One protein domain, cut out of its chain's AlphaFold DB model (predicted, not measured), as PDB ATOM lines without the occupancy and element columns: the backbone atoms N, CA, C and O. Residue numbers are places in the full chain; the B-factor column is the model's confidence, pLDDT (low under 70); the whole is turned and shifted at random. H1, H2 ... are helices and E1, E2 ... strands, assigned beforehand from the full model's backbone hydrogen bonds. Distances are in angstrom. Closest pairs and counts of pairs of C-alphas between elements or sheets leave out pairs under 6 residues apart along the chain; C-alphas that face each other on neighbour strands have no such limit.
ATOM      1  N   GLU A  85       3.941  77.020 -24.896       86.88
ATOM      2  CA  GLU A  85       3.341  77.508 -23.647       86.88
ATOM      3  C   GLU A  85       4.389  77.662 -22.541       86.88
ATOM      4  O   GLU A  85       4.427  78.686 -21.870       86.88
ATOM      5  N   GLN A  86       5.309  76.705 -22.416       89.38
ATOM      6  CA  GLN A  86       6.384  76.774 -21.433       89.38
ATOM      7  C   GLN A  86       7.259  78.025 -21.604       89.38
ATOM      8  O   GLN A  86       7.532  78.712 -20.619       89.38
ATOM      9  N   LEU A  87       7.682  78.349 -22.831       91.75
ATOM     10  CA  LEU A  87       8.506  79.533 -23.084       91.75
ATOM     11  C   LEU A  87       7.713  80.831 -22.941       91.75
ATOM     12  O   LEU A  87       8.267  81.819 -22.469       91.75
ATOM     13  N   ARG A  88       6.418  80.836 -23.275       90.88
ATOM     14  CA  ARG A  88       5.534  81.974 -22.978       90.88
ATOM     15  C   ARG A  88       5.394  82.196 -21.475       90.88
ATOM     16  O   ARG A  88       5.494  83.335 -21.031       90.88
ATOM     17  N   ASN A  89       5.234  81.126 -20.697       90.69
ATOM     18  CA  ASN A  89       5.159  81.177 -19.237       90.69
ATOM     19  C   ASN A  89       6.463  81.697 -18.634       90.69
ATOM     20  O   ASN A  89       6.444  82.614 -17.811       90.69
ATOM     21  N   TRP A  90       7.594  81.173 -19.106       94.06
ATOM     22  CA  TRP A  90       8.911  81.656 -18.713       94.06
ATOM     23  C   TRP A  90       9.104  83.138 -19.065       94.06
ATOM     24  O   TRP A  90       9.498  83.922 -18.203       94.06
ATOM     25  N   LEU A  91       8.771  83.549 -20.292       94.19
ATOM     26  CA  LEU A  91       8.932  84.928 -20.753       94.19
ATOM     27  C   LEU A  91       8.026  85.893 -19.980       94.19
ATOM     28  O   LEU A  91       8.474  86.967 -19.582       94.19
ATOM     29  N   ALA A  92       6.771  85.513 -19.729       91.94
ATOM     30  CA  ALA A  92       5.838  86.310 -18.938       91.94
ATOM     31  C   ALA A  92       6.374  86.545 -17.518       91.94
ATOM     32  O   ALA A  92       6.377  87.687 -17.049       91.94
ATOM     33  N   ASN A  93       6.882  85.487 -16.879       92.94
ATOM     34  CA  ASN A  93       7.504  85.560 -15.561       92.94
ATOM     35  C   ASN A  93       8.785  86.411 -15.579       92.94
ATOM     36  O   ASN A  93       8.951  87.298 -14.748       92.94
ATOM     37  N   GLY A  94       9.672  86.192 -16.555       93.94
ATOM     38  CA  GLY A  94      10.922  86.939 -16.699       93.94
ATOM     39  C   GLY A  94      10.698  88.434 -16.934       93.94
ATOM     40  O   GLY A  94      11.365  89.261 -16.318       93.94
ATOM     41  N   CYS A  95       9.715  88.805 -17.760       92.25
ATOM     42  CA  CYS A  95       9.315  90.201 -17.936       92.25
ATOM     43  C   CYS A  95       8.672  90.787 -16.673       92.25
ATOM     44  O   CYS A  95       8.907  91.951 -16.366       92.25
ATOM     45  N   ALA A  96       7.873  90.016 -15.927       91.19
ATOM     46  CA  ALA A  96       7.338  90.475 -14.646       91.19
ATOM     47  C   ALA A  96       8.461  90.734 -13.627       91.19
ATOM     48  O   ALA A  96       8.410  91.732 -12.914       91.19
ATOM     49  N   TRP A  97       9.496  89.892 -13.616       93.38
ATOM     50  CA  TRP A  97      10.674  90.080 -12.768       93.38
ATOM     51  C   TRP A  97      11.489  91.298 -13.188       93.38
ATOM     52  O   TRP A  97      11.867  92.114 -12.351       93.38
ATOM     53  N   ALA A  98      11.684  91.499 -14.490       92.88
ATOM     54  CA  ALA A  98      12.361  92.688 -14.987       92.88
ATOM     55  C   ALA A  98      11.562  93.977 -14.697       92.88
ATOM     56  O   ALA A  98      12.156  95.023 -14.428       92.88
ATOM     57  N   ASP A  99      10.223  93.913 -14.709       90.31
ATOM     58  CA  ASP A  99       9.350  95.028 -14.327       90.31
ATOM     59  C   ASP A  99       9.547  95.455 -12.868       90.31
ATOM     60  O   ASP A  99       9.503  96.660 -12.600       90.31
ATOM     61  N   THR A 100       9.744  94.498 -11.953       90.56
ATOM     62  CA  THR A 100       9.977  94.770 -10.527       90.56
ATOM     63  C   THR A 100      11.413  95.207 -10.256       90.56
ATOM     64  O   THR A 100      11.625  96.200  -9.570       90.56
ATOM     65  N   GLU A 101      12.392  94.513 -10.837       92.69
ATOM     66  CA  GLU A 101      13.818  94.731 -10.567       92.69
ATOM     67  C   GLU A 101      14.330  96.052 -11.165       92.69
ATOM     68  O   GLU A 101      15.093  96.788 -10.541       92.69
ATOM     69  N   PHE A 102      13.875  96.396 -12.374       91.69
ATOM     70  CA  PHE A 102      14.334  97.576 -13.114       91.69
ATOM     71  C   PHE A 102      13.277  98.684 -13.166       91.69
ATOM     72  O   PHE A 102      13.193  99.446 -14.139       91.69
ATOM     73  N   GLN A 103      12.436  98.785 -12.135       88.56
ATOM     74  CA  GLN A 103      11.372  99.782 -12.085       88.56
ATOM     75  C   GLN A 103      11.937 101.206 -12.244       88.56
ATOM     76  O   GLN A 103      12.873 101.618 -11.567       88.56
ATOM     77  N   GLY A 104      11.365 101.973 -13.178       83.50
ATOM     78  CA  GLY A 104      11.782 103.353 -13.463       83.50
ATOM     79  C   GLY A 104      13.057 103.488 -14.306       83.50
ATOM     80  O   GLY A 104      13.365 104.590 -14.760       83.50
ATOM     81  N   GLN A 105      13.768 102.395 -14.593       89.81
ATOM     82  CA  GLN A 105      14.988 102.430 -15.394       89.81
ATOM     83  C   GLN A 105      14.679 102.226 -16.881       89.81
ATOM     84  O   GLN A 105      13.994 101.281 -17.273       89.81
ATOM     85  N   ARG A 106      15.247 103.072 -17.751       85.25
ATOM     86  CA  ARG A 106      15.131 102.901 -19.217       85.25
ATOM     87  C   ARG A 106      15.728 101.574 -19.695       85.25
ATOM     88  O   ARG A 106      15.243 100.993 -20.661       85.25
ATOM     89  N   TYR A 107      16.738 101.090 -18.976       90.88
ATOM     90  CA  TYR A 107      17.437  99.831 -19.216       90.88
ATOM     91  C   TYR A 107      16.519  98.595 -19.209       90.88
ATOM     92  O   TYR A 107      16.781  97.628 -19.924       90.88
ATOM     93  N   ARG A 108      15.385  98.658 -18.499       93.50
ATOM     94  CA  ARG A 108      14.371  97.597 -18.459       93.50
ATOM     95  C   ARG A 108      13.945  97.113 -19.847       93.50
ATOM     96  O   ARG A 108      13.754  95.921 -20.064       93.50
ATOM     97  N   TRP A 109      13.799  98.022 -20.809       92.56
ATOM     98  CA  TRP A 109      13.324  97.663 -22.149       92.56
ATOM     99  C   TRP A 109      14.355  96.876 -22.953       92.56
ATOM    100  O   TRP A 109      13.995  95.989 -23.725       92.56
ATOM    101  N   THR A 110      15.634  97.157 -22.715       94.44
ATOM    102  CA  THR A 110      16.753  96.374 -23.237       94.44
ATOM    103  C   THR A 110      16.726  94.964 -22.652       94.44
ATOM    104  O   THR A 110      16.829  93.993 -23.396       94.44
ATOM    105  N   VAL A 111      16.495  94.838 -21.339       95.75
ATOM    106  CA  VAL A 111      16.338  93.538 -20.667       95.75
ATOM    107  C   VAL A 111      15.171  92.748 -21.265       95.75
ATOM    108  O   VAL A 111      15.338  91.581 -21.600       95.75
ATOM    109  N   HIS A 112      14.015  93.381 -21.489       94.50
ATOM    110  CA  HIS A 112      12.867  92.719 -22.123       94.50
ATOM    111  C   HIS A 112      13.200  92.197 -23.527       94.50
ATOM    112  O   HIS A 112      12.823  91.077 -23.866       94.50
ATOM    113  N   ALA A 113      13.924  92.978 -24.336       95.25
ATOM    114  CA  ALA A 113      14.361  92.538 -25.660       95.25
ATOM    115  C   ALA A 113      15.297  91.318 -25.575       95.25
ATOM    116  O   ALA A 113      15.124  90.361 -26.330       95.25
ATOM    117  N   VAL A 114      16.234  91.308 -24.623       96.25
ATOM    118  CA  VAL A 114      17.137  90.167 -24.401       96.25
ATOM    119  C   VAL A 114      16.375  88.926 -23.933       96.25
ATOM    120  O   VAL A 114      16.551  87.859 -24.508       96.25
ATOM    121  N   LEU A 115      15.476  89.041 -22.954       95.88
ATOM    122  CA  LEU A 115      14.688  87.892 -22.488       95.88
ATOM    123  C   LEU A 115      13.829  87.304 -23.611       95.88
ATOM    124  O   LEU A 115      13.790  86.091 -23.798       95.88
ATOM    125  N   GLN A 116      13.190  88.154 -24.411       95.12
ATOM    126  CA  GLN A 116      12.390  87.686 -25.534       95.12
ATOM    127  C   GLN A 116      13.225  86.988 -26.605       95.12
ATOM    128  O   GLN A 116      12.836  85.925 -27.085       95.12
ATOM    129  N   THR A 117      14.381  87.540 -26.971       95.06
ATOM    130  CA  THR A 117      15.254  86.878 -27.949       95.06
ATOM    131  C   THR A 117      15.813  85.565 -27.422       95.06
ATOM    132  O   THR A 117      15.893  84.607 -28.186       95.06
ATOM    133  N   LEU A 118      16.122  85.462 -26.127       96.00
ATOM    134  CA  LEU A 118      16.488  84.190 -25.502       96.00
ATOM    135  C   LEU A 118      15.370  83.153 -25.628       96.00
ATOM    136  O   LEU A 118      15.655  82.025 -26.024       96.00
ATOM    137  N   ALA A 119      14.112  83.532 -25.373       95.19
ATOM    138  CA  ALA A 119      12.973  82.638 -25.593       95.19
ATOM    139  C   ALA A 119      12.882  82.189 -27.057       95.19
ATOM    140  O   ALA A 119      12.698  81.007 -27.318       95.19
ATOM    141  N   VAL A 120      13.063  83.098 -28.017       93.56
ATOM    142  CA  VAL A 120      13.020  82.755 -29.448       93.56
ATOM    143  C   VAL A 120      14.156  81.816 -29.845       93.56
ATOM    144  O   VAL A 120      13.948  80.857 -30.585       93.56
ATOM    145  N   HIS A 121      15.371  82.062 -29.357       93.19
ATOM    146  CA  HIS A 121      16.497  81.171 -29.611       93.19
ATOM    147  C   HIS A 121      16.292  79.801 -28.954       93.19
ATOM    148  O   HIS A 121      16.627  78.788 -29.571       93.19
ATOM    149  N   ALA A 122      15.703  79.754 -27.758       93.38
ATOM    150  CA  ALA A 122      15.343  78.505 -27.100       93.38
ATOM    151  C   ALA A 122      14.258  77.741 -27.878       93.38
ATOM    152  O   ALA A 122      14.378  76.533 -28.047       93.38
ATOM    153  N   ASP A 123      13.258  78.434 -28.425       91.38
ATOM    154  CA  ASP A 123      12.203  77.832 -29.251       91.38
ATOM    155  C   ASP A 123      12.765  77.243 -30.560       91.38
ATOM    156  O   ASP A 123      12.360  76.174 -31.008       91.38
ATOM    157  N   ARG A 124      13.757  77.911 -31.169       89.19
ATOM    158  CA  ARG A 124      14.323  77.525 -32.478       89.19
ATOM    159  C   ARG A 124      15.447  76.496 -32.425       89.19
ATOM    160  O   ARG A 124      15.628  75.743 -33.392       89.19
ATOM    161  N   ALA A 125      16.267  76.563 -31.380       86.31
ATOM    162  CA  ALA A 125      17.543  75.855 -31.275       86.31
ATOM    163  C   ALA A 125      17.902  75.447 -29.833       86.31
ATOM    164  O   ALA A 125      19.009  74.962 -29.595       86.31
ATOM    165  N   GLY A 126      17.004  75.665 -28.870       84.38
ATOM    166  CA  GLY A 126      17.203  75.246 -27.491       84.38
ATOM    167  C   GLY A 126      17.075  73.738 -27.317       84.38
ATOM    168  O   GLY A 126      16.538  73.017 -28.157       84.38
ATOM    169  N   GLN A 127      17.586  73.267 -26.190       90.81
ATOM    170  CA  GLN A 127      17.502  71.888 -25.740       90.81
ATOM    171  C   GLN A 127      16.746  71.842 -24.418       90.81
ATOM    172  O   GLN A 127      16.878  72.736 -23.588       90.81
ATOM    173  N   MET A 128      15.974  70.784 -24.200       90.50
ATOM    174  CA  MET A 128      15.314  70.554 -22.920       90.50
ATOM    175  C   MET A 128      16.200  69.666 -22.052       90.50
ATOM    176  O   MET A 128      16.453  68.517 -22.407       90.50
ATOM    177  N   ILE A 129      16.650  70.183 -20.909       88.56
ATOM    178  CA  ILE A 129      17.440  69.431 -19.926       88.56
ATOM    179  C   ILE A 129      16.647  69.402 -18.623       88.56
ATOM    180  O   ILE A 129      16.379  70.448 -18.036       88.56
ATOM    181  N   ASN A 130      16.227  68.211 -18.186       87.31
ATOM    182  CA  ASN A 130      15.417  68.014 -16.973       87.31
ATOM    183  C   ASN A 130      14.179  68.933 -16.912       87.31
ATOM    184  O   ASN A 130      13.881  69.539 -15.886       87.31
ATOM    185  N   GLY A 131      13.489  69.101 -18.045       85.62
ATOM    186  CA  GLY A 131      12.308  69.966 -18.144       85.62
ATOM    187  C   GLY A 131      12.603  71.471 -18.154       85.62
ATOM    188  O   GLY A 131      11.662  72.253 -18.224       85.62
ATOM    189  N   THR A 132      13.870  71.893 -18.144       91.50
ATOM    190  CA  THR A 132      14.277  73.302 -18.263       91.50
ATOM    191  C   THR A 132      14.806  73.583 -19.675       91.50
ATOM    192  O   THR A 132      15.682  72.846 -20.138       91.50
ATOM    193  N   PRO A 133      14.326  74.628 -20.375       93.25
ATOM    194  CA  PRO A 133      14.893  75.032 -21.655       93.25
ATOM    195  C   PRO A 133      16.300  75.599 -21.459       93.25
ATOM    196  O   PRO A 133      16.511  76.496 -20.642       93.25
ATOM    197  N   VAL A 134      17.264  75.101 -22.223       93.56
ATOM    198  CA  VAL A 134      18.656  75.553 -22.219       93.56
ATOM    199  C   VAL A 134      19.046  75.948 -23.632       93.56
ATOM    200  O   VAL A 134      18.769  75.229 -24.589       93.56
ATOM    201  N   VAL A 135      19.688  77.100 -23.782       94.19
ATOM    202  CA  VAL A 135      20.019  77.653 -25.092       94.19
ATOM    203  C   VAL A 135      21.463  78.139 -25.142       94.19
ATOM    204  O   VAL A 135      21.916  78.870 -24.263       94.19
ATOM    205  N   GLY A 136      22.184  77.730 -26.187       92.06
ATOM    206  CA  GLY A 136      23.510  78.247 -26.522       92.06
ATOM    207  C   GLY A 136      23.399  79.480 -27.417       92.06
ATOM    208  O   GLY A 136      22.969  79.369 -28.565       92.06
ATOM    209  N   VAL A 137      23.794  80.654 -26.924       90.81
ATOM    210  CA  VAL A 137      23.689  81.924 -27.663       90.81
ATOM    211  C   VAL A 137      24.917  82.801 -27.470       90.81
ATOM    212  O   VAL A 137      25.437  82.966 -26.373       90.81
ATOM    213  N   GLY A 138      25.392  83.392 -28.567       88.62
ATOM    214  CA  GLY A 138      26.470  84.375 -28.533       88.62
ATOM    215  C   GLY A 138      25.922  85.801 -28.517       88.62
ATOM    216  O   GLY A 138      24.951  86.098 -29.213       88.62
ATOM    217  N   GLY A 139      26.590  86.717 -27.810       90.06
ATOM    218  CA  GLY A 139      26.133  88.113 -27.713       90.06
ATOM    219  C   GLY A 139      26.009  88.849 -29.056       90.06
ATOM    220  O   GLY A 139      25.096  89.647 -29.229       90.06
ATOM    221  N   ARG A 140      26.841  88.519 -30.055       92.50
ATOM    222  CA  ARG A 140      26.718  89.055 -31.429       92.50
ATOM    223  C   ARG A 140      25.451  88.577 -32.152       92.50
ATOM    224  O   ARG A 140      24.826  89.345 -32.872       92.50
ATOM    225  N   ALA A 141      25.055  87.319 -31.951       91.12
ATOM    226  CA  ALA A 141      23.821  86.788 -32.534       91.12
ATOM    227  C   ALA A 141      22.592  87.439 -31.884       91.12
ATOM    228  O   ALA A 141      21.686  87.892 -32.578       91.12
ATOM    229  N   LEU A 142      22.617  87.572 -30.556       93.50
ATOM    230  CA  LEU A 142      21.585  88.282 -29.806       93.50
ATOM    231  C   LEU A 142      21.522  89.770 -30.163       93.50
ATOM    232  O   LEU A 142      20.437  90.326 -30.219       93.50
ATOM    233  N   SER A 143      22.655  90.410 -30.453       94.31
ATOM    234  CA  SER A 143      22.710  91.803 -30.919       94.31
ATOM    235  C   SER A 143      21.897  92.007 -32.197       94.31
ATOM    236  O   SER A 143      21.111  92.950 -32.278       94.31
ATOM    237  N   LEU A 144      22.016  91.087 -33.159       93.06
ATOM    238  CA  LEU A 144      21.202  91.107 -34.374       93.06
ATOM    239  C   LEU A 144      19.718  90.867 -34.059       93.06
ATOM    240  O   LEU A 144      18.862  91.592 -34.557       93.06
ATOM    241  N   ALA A 145      19.419  89.890 -33.198       91.38
ATOM    242  CA  ALA A 145      18.049  89.493 -32.874       91.38
ATOM    243  C   ALA A 145      17.299  90.493 -31.976       91.38
ATOM    244  O   ALA A 145      16.074  90.559 -32.026       91.38
ATOM    245  N   CYS A 146      17.998  91.276 -31.147       93.12
ATOM    246  CA  CYS A 146      17.402  92.231 -30.206       93.12
ATOM    247  C   CYS A 146      17.095  93.586 -30.857       93.12
ATOM    248  O   CYS A 146      17.218  94.618 -30.204       93.12
ATOM    249  N   GLY A 147      16.740  93.618 -32.139       90.81
ATOM    250  CA  GLY A 147      16.483  94.868 -32.850       90.81
ATOM    251  C   GLY A 147      17.738  95.718 -33.088       90.81
ATOM    252  O   GLY A 147      17.673  96.939 -32.991       90.81
ATOM    253  N   LEU A 148      18.877  95.081 -33.390       91.12
ATOM    254  CA  LEU A 148      20.156  95.744 -33.690       91.12
ATOM    255  C   LEU A 148      20.769  96.544 -32.522       91.12
ATOM    256  O   LEU A 148      21.520  97.501 -32.744       91.12
ATOM    257  N   LEU A 149      20.546  96.123 -31.277       93.12
ATOM    258  CA  LEU A 149      21.337  96.606 -30.137       93.12
ATOM    259  C   LEU A 149      22.825  96.281 -30.314       93.12
ATOM    260  O   LEU A 149      23.170  95.305 -30.975       93.12
ATOM    261  N   SER A 150      23.731  97.064 -29.724       93.12
ATOM    262  CA  SER A 150      25.166  96.757 -29.806       93.12
ATOM    263  C   SER A 150      25.523  95.480 -29.035       93.12
ATOM    264  O   SER A 150      24.951  95.210 -27.977       93.12
ATOM    265  N   ALA A 151      26.499  94.710 -29.530       93.25
ATOM    266  CA  ALA A 151      26.985  93.505 -28.851       93.25
ATOM    267  C   ALA A 151      27.465  93.797 -27.416       93.25
ATOM    268  O   ALA A 151      27.156  93.029 -26.508       93.25
ATOM    269  N   ASP A 152      28.097  94.953 -27.185       94.62
ATOM    270  CA  ASP A 152      28.494  95.397 -25.844       94.62
ATOM    271  C   ASP A 152      27.310  95.567 -24.898       94.62
ATOM    272  O   ASP A 152      27.383  95.184 -23.730       94.62
ATOM    273  N   THR A 153      26.201  96.118 -25.396       94.88
ATOM    274  CA  THR A 153      24.979  96.265 -24.600       94.88
ATOM    275  C   THR A 153      24.445  94.896 -24.209       94.88
ATOM    276  O   THR A 153      24.106  94.682 -23.049       94.88
ATOM    277  N   ILE A 154      24.431  93.948 -25.147       95.50
ATOM    278  CA  ILE A 154      23.995  92.578 -24.874       95.50
ATOM    279  C   ILE A 154      24.884  91.912 -23.825       95.50
ATOM    280  O   ILE A 154      24.366  91.327 -22.879       95.50
ATOM    281  N   TRP A 155      26.209  92.017 -23.944       94.12
ATOM    282  CA  TRP A 155      27.122  91.428 -22.962       94.12
ATOM    283  C   TRP A 155      26.955  92.032 -21.571       94.12
ATOM    284  O   TRP A 155      27.003  91.299 -20.584       94.12
ATOM    285  N   ARG A 156      26.718  93.348 -21.477       94.88
ATOM    286  CA  ARG A 156      26.403  94.005 -20.202       94.88
ATOM    287  C   ARG A 156      25.093  93.484 -19.618       94.88
ATOM    288  O   ARG A 156      25.080  93.143 -18.441       94.88
ATOM    289  N   VAL A 157      24.047  93.350 -20.437       95.75
ATOM    290  CA  VAL A 157      22.755  92.799 -19.996       95.75
ATOM    291  C   VAL A 157      22.884  91.366 -19.516       95.75
ATOM    292  O   VAL A 157      22.412  91.052 -18.433       95.75
ATOM    293  N   LEU A 158      23.552  90.497 -20.270       94.88
ATOM    294  CA  LEU A 158      23.728  89.102 -19.870       94.88
ATOM    295  C   LEU A 158      24.551  88.965 -18.587       94.88
ATOM    296  O   LEU A 158      24.235  88.115 -17.759       94.88
ATOM    297  N   ARG A 159      25.581  89.801 -18.406       93.69
ATOM    298  CA  ARG A 159      26.374  89.831 -17.171       93.69
ATOM    299  C   ARG A 159      25.527  90.274 -15.983       93.69
ATOM    300  O   ARG A 159      25.464  89.565 -14.992       93.69
ATOM    301  N   ASP A 160      24.829  91.395 -16.123       94.19
ATOM    302  CA  ASP A 160      23.961  91.944 -15.081       94.19
ATOM    303  C   ASP A 160      22.824  90.976 -14.716       94.19
ATOM    304  O   ASP A 160      22.547  90.754 -13.544       94.19
ATOM    305  N   LEU A 161      22.217  90.311 -15.704       94.00
ATOM    306  CA  LEU A 161      21.228  89.263 -15.459       94.00
ATOM    307  C   LEU A 161      21.828  88.047 -14.748       94.00
ATOM    308  O   LEU A 161      21.168  87.480 -13.889       94.00
ATOM    309  N   ARG A 162      23.039  87.610 -15.095       90.69
ATOM    310  CA  ARG A 162      23.673  86.449 -14.451       90.69
ATOM    311  C   ARG A 162      24.029  86.728 -12.993       90.69
ATOM    312  O   ARG A 162      23.909  85.834 -12.161       90.69
ATOM    313  N   ASP A 163      24.476  87.943 -12.707       89.75
ATOM    314  CA  ASP A 163      25.015  88.305 -11.399       89.75
ATOM    315  C   ASP A 163      23.895  88.714 -10.409       89.75
ATOM    316  O   ASP A 163      24.145  88.862  -9.212       89.75
ATOM    317  N   ARG A 164      22.643  88.862 -10.878       91.44
ATOM    318  CA  ARG A 164      21.487  89.240 -10.049       91.44
ATOM    319  C   ARG A 164      20.742  88.046  -9.439       91.44
ATOM    320  O   ARG A 164      20.407  87.093 -10.148       91.44
ATOM    321  N   PRO A 165      20.365  88.125  -8.149       88.00
ATOM    322  CA  PRO A 165      19.568  87.093  -7.503       88.00
ATOM    323  C   PRO A 165      18.149  87.030  -8.085       88.00
ATOM    324  O   PRO A 165      17.525  88.045  -8.390       88.00
ATOM    325  N   GLY A 166      17.621  85.813  -8.229       88.31
ATOM    326  CA  GLY A 166      16.270  85.584  -8.752       88.31
ATOM    327  C   GLY A 166      16.111  85.835 -10.254       88.31
ATOM    328  O   GLY A 166      14.983  85.827 -10.744       88.31
ATOM    329  N   SER A 167      17.217  86.041 -10.973       93.12
ATOM    330  CA  SER A 167      17.230  86.200 -12.423       93.12
ATOM    331  C   SER A 167      16.554  85.026 -13.143       93.12
ATOM    332  O   SER A 167      16.727  83.871 -12.743       93.12
ATOM    333  N   PRO A 168      15.814  85.282 -14.239       94.31
ATOM    334  CA  PRO A 168      15.172  84.238 -15.035       94.31
ATOM    335  C   PRO A 168      16.164  83.434 -15.891       94.31
ATOM    336  O   PRO A 168      15.745  82.583 -16.679       94.31
ATOM    337  N   ILE A 169      17.466  83.720 -15.795       94.88
ATOM    338  CA  ILE A 169      18.513  82.987 -16.503       94.88
ATOM    339  C   ILE A 169      19.607  82.524 -15.549       94.88
ATOM    340  O   ILE A 169      19.962  83.198 -14.586       94.88
ATOM    341  N   THR A 170      20.203  81.379 -15.863       93.31
ATOM    342  CA  THR A 170      21.394  80.879 -15.173       93.31
ATOM    343  C   THR A 170      22.393  80.394 -16.210       93.31
ATOM    344  O   THR A 170      22.038  79.618 -17.097       93.31
ATOM    345  N   GLN A 171      23.642  80.857 -16.135       92.75
ATOM    346  CA  GLN A 171      24.685  80.379 -17.039       92.75
ATOM    347  C   GLN A 171      25.077  78.950 -16.648       92.75
ATOM    348  O   GLN A 171      25.559  78.716 -15.547       92.75
ATOM    349  N   VAL A 172      24.859  78.005 -17.561       92.06
ATOM    350  CA  VAL A 172      25.189  76.583 -17.376       92.06
ATOM    351  C   VAL A 172      26.598  76.290 -17.877       92.06
ATOM    352  O   VAL A 172      27.308  75.462 -17.314       92.06
ATOM    353  N   ARG A 173      27.014  76.973 -18.949       89.88
ATOM    354  CA  ARG A 173      28.336  76.806 -19.550       89.88
ATOM    355  C   ARG A 173      28.847  78.135 -20.074       89.88
ATOM    356  O   ARG A 173      28.134  78.826 -20.803       89.88
ATOM    357  N   SER A 174      30.085  78.462 -19.738       88.12
ATOM    358  CA  SER A 174      30.787  79.600 -20.328       88.12
ATOM    359  C   SER A 174      31.244  79.288 -21.749       88.12
ATOM    360  O   SER A 174      31.567  78.145 -22.074       88.12
ATOM    361  N   ALA A 175      31.283  80.312 -22.594       84.62
ATOM    362  CA  ALA A 175      31.853  80.247 -23.926       84.62
ATOM    363  C   ALA A 175      33.332  79.834 -23.857       84.62
ATOM    364  O   ALA A 175      34.120  80.421 -23.114       84.62
ATOM    365  N   ILE A 176      33.716  78.836 -24.656       82.19
ATOM    366  CA  ILE A 176      35.099  78.361 -24.776       82.19
ATOM    367  C   ILE A 176      35.424  78.187 -26.260       82.19
ATOM    368  O   ILE A 176      34.718  77.498 -26.993       82.19
ATOM    369  N   GLY A 177      36.513  78.810 -26.716       85.38
ATOM    370  CA  GLY A 177      36.961  78.714 -28.106       85.38
ATOM    371  C   GLY A 177      35.921  79.258 -29.090       85.38
ATOM    372  O   GLY A 177      35.745  80.472 -29.207       85.38
ATOM    373  N   LEU A 178      35.261  78.361 -29.829       84.19
ATOM    374  CA  LEU A 178      34.189  78.705 -30.769       84.19
ATOM    375  C   LEU A 178      32.788  78.564 -30.169       84.19
ATOM    376  O   LEU A 178      31.833  79.067 -30.775       84.19
ATOM    377  N   ASP A 179      32.655  77.911 -29.018       85.94
ATOM    378  CA  ASP A 179      31.367  77.662 -28.390       85.94
ATOM    379  C   ASP A 179      30.779  78.933 -27.790       85.94
ATOM    380  O   ASP A 179      31.485  79.807 -27.290       85.94
ATOM    381  N   ALA A 180      29.454  79.024 -27.854       88.75
ATOM    382  CA  ALA A 180      28.693  80.090 -27.226       88.75
ATOM    383  C   ALA A 180      28.485  79.834 -25.726       88.75
ATOM    384  O   ALA A 180      28.655  78.708 -25.248       88.75
ATOM    385  N   ASP A 181      28.054  80.873 -25.011       89.25
ATOM    386  CA  ASP A 181      27.540  80.748 -23.651       89.25
ATOM    387  C   ASP A 181      26.208  79.992 -23.667       89.25
ATOM    388  O   ASP A 181      25.367  80.213 -24.544       89.25
ATOM    389  N   TRP A 182      26.013  79.103 -22.696       93.06
ATOM    390  CA  TRP A 182      24.761  78.377 -22.513       93.06
ATOM    391  C   TRP A 182      24.022  78.897 -21.301       93.06
ATOM    392  O   TRP A 182      24.573  78.947 -20.199       93.06
ATOM    393  N   TYR A 183      22.752  79.218 -21.508       94.88
ATOM    394  CA  TYR A 183      21.864  79.728 -20.480       94.88
ATOM    395  C   TYR A 183      20.682  78.786 -20.299       94.88
ATOM    396  O   TYR A 183      19.997  78.448 -21.264       94.88
ATOM    397  N   ALA A 184      20.437  78.378 -19.057       94.25
ATOM    398  CA  ALA A 184      19.180  77.776 -18.649       94.25
ATOM    399  C   ALA A 184      18.158  78.885 -18.399       94.25
ATOM    400  O   ALA A 184      18.443  79.855 -17.694       94.25
ATOM    401  N   LEU A 185      16.971  78.722 -18.973       94.94
ATOM    402  CA  LEU A 185      15.827  79.603 -18.799       94.94
ATOM    403  C   LEU A 185      15.047  79.133 -17.570       94.94
ATOM    404  O   LEU A 185      14.184  78.258 -17.650       94.94
ATOM    405  N   THR A 186      15.408  79.668 -16.405       91.81
ATOM    406  CA  THR A 186      14.886  79.225 -15.111       91.81
ATOM    407  C   THR A 186      13.718  80.099 -14.650       91.81
ATOM    408  O   THR A 186      13.540  81.241 -15.068       91.81
ATOM    409  N   SER A 187      12.866  79.555 -13.783       82.38
ATOM    410  CA  SER A 187      11.770  80.299 -13.140       82.38
ATOM    411  C   SER A 187      11.850  80.149 -11.625       82.38
ATOM    412  O   SER A 187      10.869  79.793 -10.979       82.38
ATOM    413  N   GLN A 188      13.050  80.357 -11.071       75.12
ATOM    414  CA  GLN A 188      13.304  80.235  -9.631       75.12
ATOM    415  C   GLN A 188      12.500  81.268  -8.836       75.12
ATOM    416  O   GLN A 188      11.926  80.942  -7.803       75.12
ATOM    417  N   ASN A 189      12.396  82.493  -9.359       79.38
ATOM    418  CA  ASN A 189      11.555  83.537  -8.795       79.38
ATOM    419  C   ASN A 189      10.231  83.609  -9.567       79.38
ATOM    420  O   ASN A 189      10.114  84.329 -10.564       79.38
ATOM    421  N   LYS A 190       9.258  82.784  -9.161       79.06
ATOM    422  CA  LYS A 190       7.907  82.837  -9.728       79.06
ATOM    423  C   LYS A 190       7.192  84.058  -9.176       79.06
ATOM    424  O   LYS A 190       6.787  84.078  -8.019       79.06
ATOM    425  N   ILE A 191       7.013  85.052 -10.027       79.12
ATOM    426  CA  ILE A 191       6.163  86.192  -9.729       79.12
ATOM    427  C   ILE A 191       4.746  85.804 -10.096       79.12
ATOM    428  O   ILE A 191       4.503  85.257 -11.176       79.12
ATOM    429  N   GLU A 192       3.809  86.093  -9.195       74.31
ATOM    430  CA  GLU A 192       2.390  85.910  -9.455       74.31
ATOM    431  C   GLU A 192       2.013  86.695 -10.717       74.31
ATOM    432  O   GLU A 192       1.950  87.927 -10.752       74.31
ATOM    433  N   THR A 193       1.876  85.953 -11.810       65.56
ATOM    434  CA  THR A 193       1.692  86.510 -13.138       65.56
ATOM    435  C   THR A 193       0.217  86.392 -13.462       65.56
ATOM    436  O   THR A 193      -0.298  85.291 -13.629       65.56
ATOM    437  N   ASP A 194      -0.453  87.541 -13.547       72.25
ATOM    438  CA  ASP A 194      -1.840  87.647 -14.002       72.25
ATOM    439  C   ASP A 194      -2.044  86.804 -15.282       72.25
ATOM    440  O   ASP A 194      -1.240  86.938 -16.216       72.25
ATOM    441  N   PRO A 195      -3.084  85.950 -15.368       74.31
ATOM    442  CA  PRO A 195      -3.373  85.163 -16.569       74.31
ATOM    443  C   PRO A 195      -3.402  86.017 -17.844       74.31
ATOM    444  O   PRO A 195      -2.959  85.563 -18.898       74.31
TER     445      PRO A 195
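What this domain is: This is residues 85 to 195 of the 379 residues of an uncharacterized protein of Mycobacterium lentiflavum (UniProt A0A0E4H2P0). A small, strongly twisted sheet of four strands has the longest helix, H2, crossing it over E2 and E4; H1 folds back along H2 as a helical hairpin, while H3 and H4 pack on H2 about perpendicular to it. H4 also packs on the E3 edge of the sheet. The printed part has 111 residues, with four named helices and four named strands in the order H1 H2 E1 E2 H3 H4 E3 E4; the sheet runs E1 E2 E4 E3, all antiparallel, and the class is mixed. The whole is compact, with a radius of gyration of the C-alphas of 13.0 A and spans of 41 by 33 by 23 A.

How they stand to each other: In the sheet, E1, residues 127 to 129, and E2, residues 132 to 137, form a hairpin, with N 127 and O 134 2.8 A apart. E4, residues 181 to 185, is the neighbour of E2, with N 135 and O 183 2.9 A apart. E3, residues 169 to 173, forms a hairpin with E4, with N 184 and O 170 2.8 A apart. The pairing of E2 is staggered: residues 132 to 134 pair with E1 and 134 to 137 with E4. H2, residues 108 to 125, is on the sheet at a height of 9.4 A, across the strands at 80 degrees to E2 on the local plane; the closest C-alphas of H2 and E2, those of Ala 122 and Val 135, are 5.2 A apart. H2 is the hub. H1, residues 85 to 101, touches it, closest at C-alphas 87 and 119, 6.0 A, at a shallow tilt of 18 degrees, opposite ways; H1 only grazes the sheet, with residues 86 to 94. H3, residues 139 to 145, touches residues 114 to 118 of H2, closest at C-alphas 145 and 117, 6.2 A, about perpendicular at 89 degrees. H4, residues 151 to 163, touches H2 with residues 154 to 157, closest at C-alphas 157 and 111, 6.5 A, also at 89 degrees. H3 and H4 touch, closest at C-alphas 143 and 151, 5.0 A, at a steep tilt of 69 degrees, only just short of about perpendicular. The helix packing is mostly crossed, with 1 of 4 touching pairs at a shallow tilt. H2 and H4 with the sheet make two layers, helices on one face of a sheet. E2, H3, H4 and E3 form a split strand-helix-strand unit, two strands running the same way with E4 between them, its crossover right-handed. H1 is apart from H3 and H4. In H1, H2, H3 and H4 every O i to N i+4 pair is within hydrogen-bond range.

Where its parts are: H1 begins at C-alpha 85, (3.341, 77.508, -23.647), and is 24.0 A long. H2 is 25.4 A long, H4 18.3 A and E2 15.9 A. E4 ends at C-alpha 185, (15.827, 79.603, -18.799).

The domain as a whole: The printed part has no cut and no long link. The two C-alphas farthest apart, of Gly 177 and Pro 195, are 42.4 A apart. The mean pLDDT of the printed part is 90.4; residue 193 is under 70.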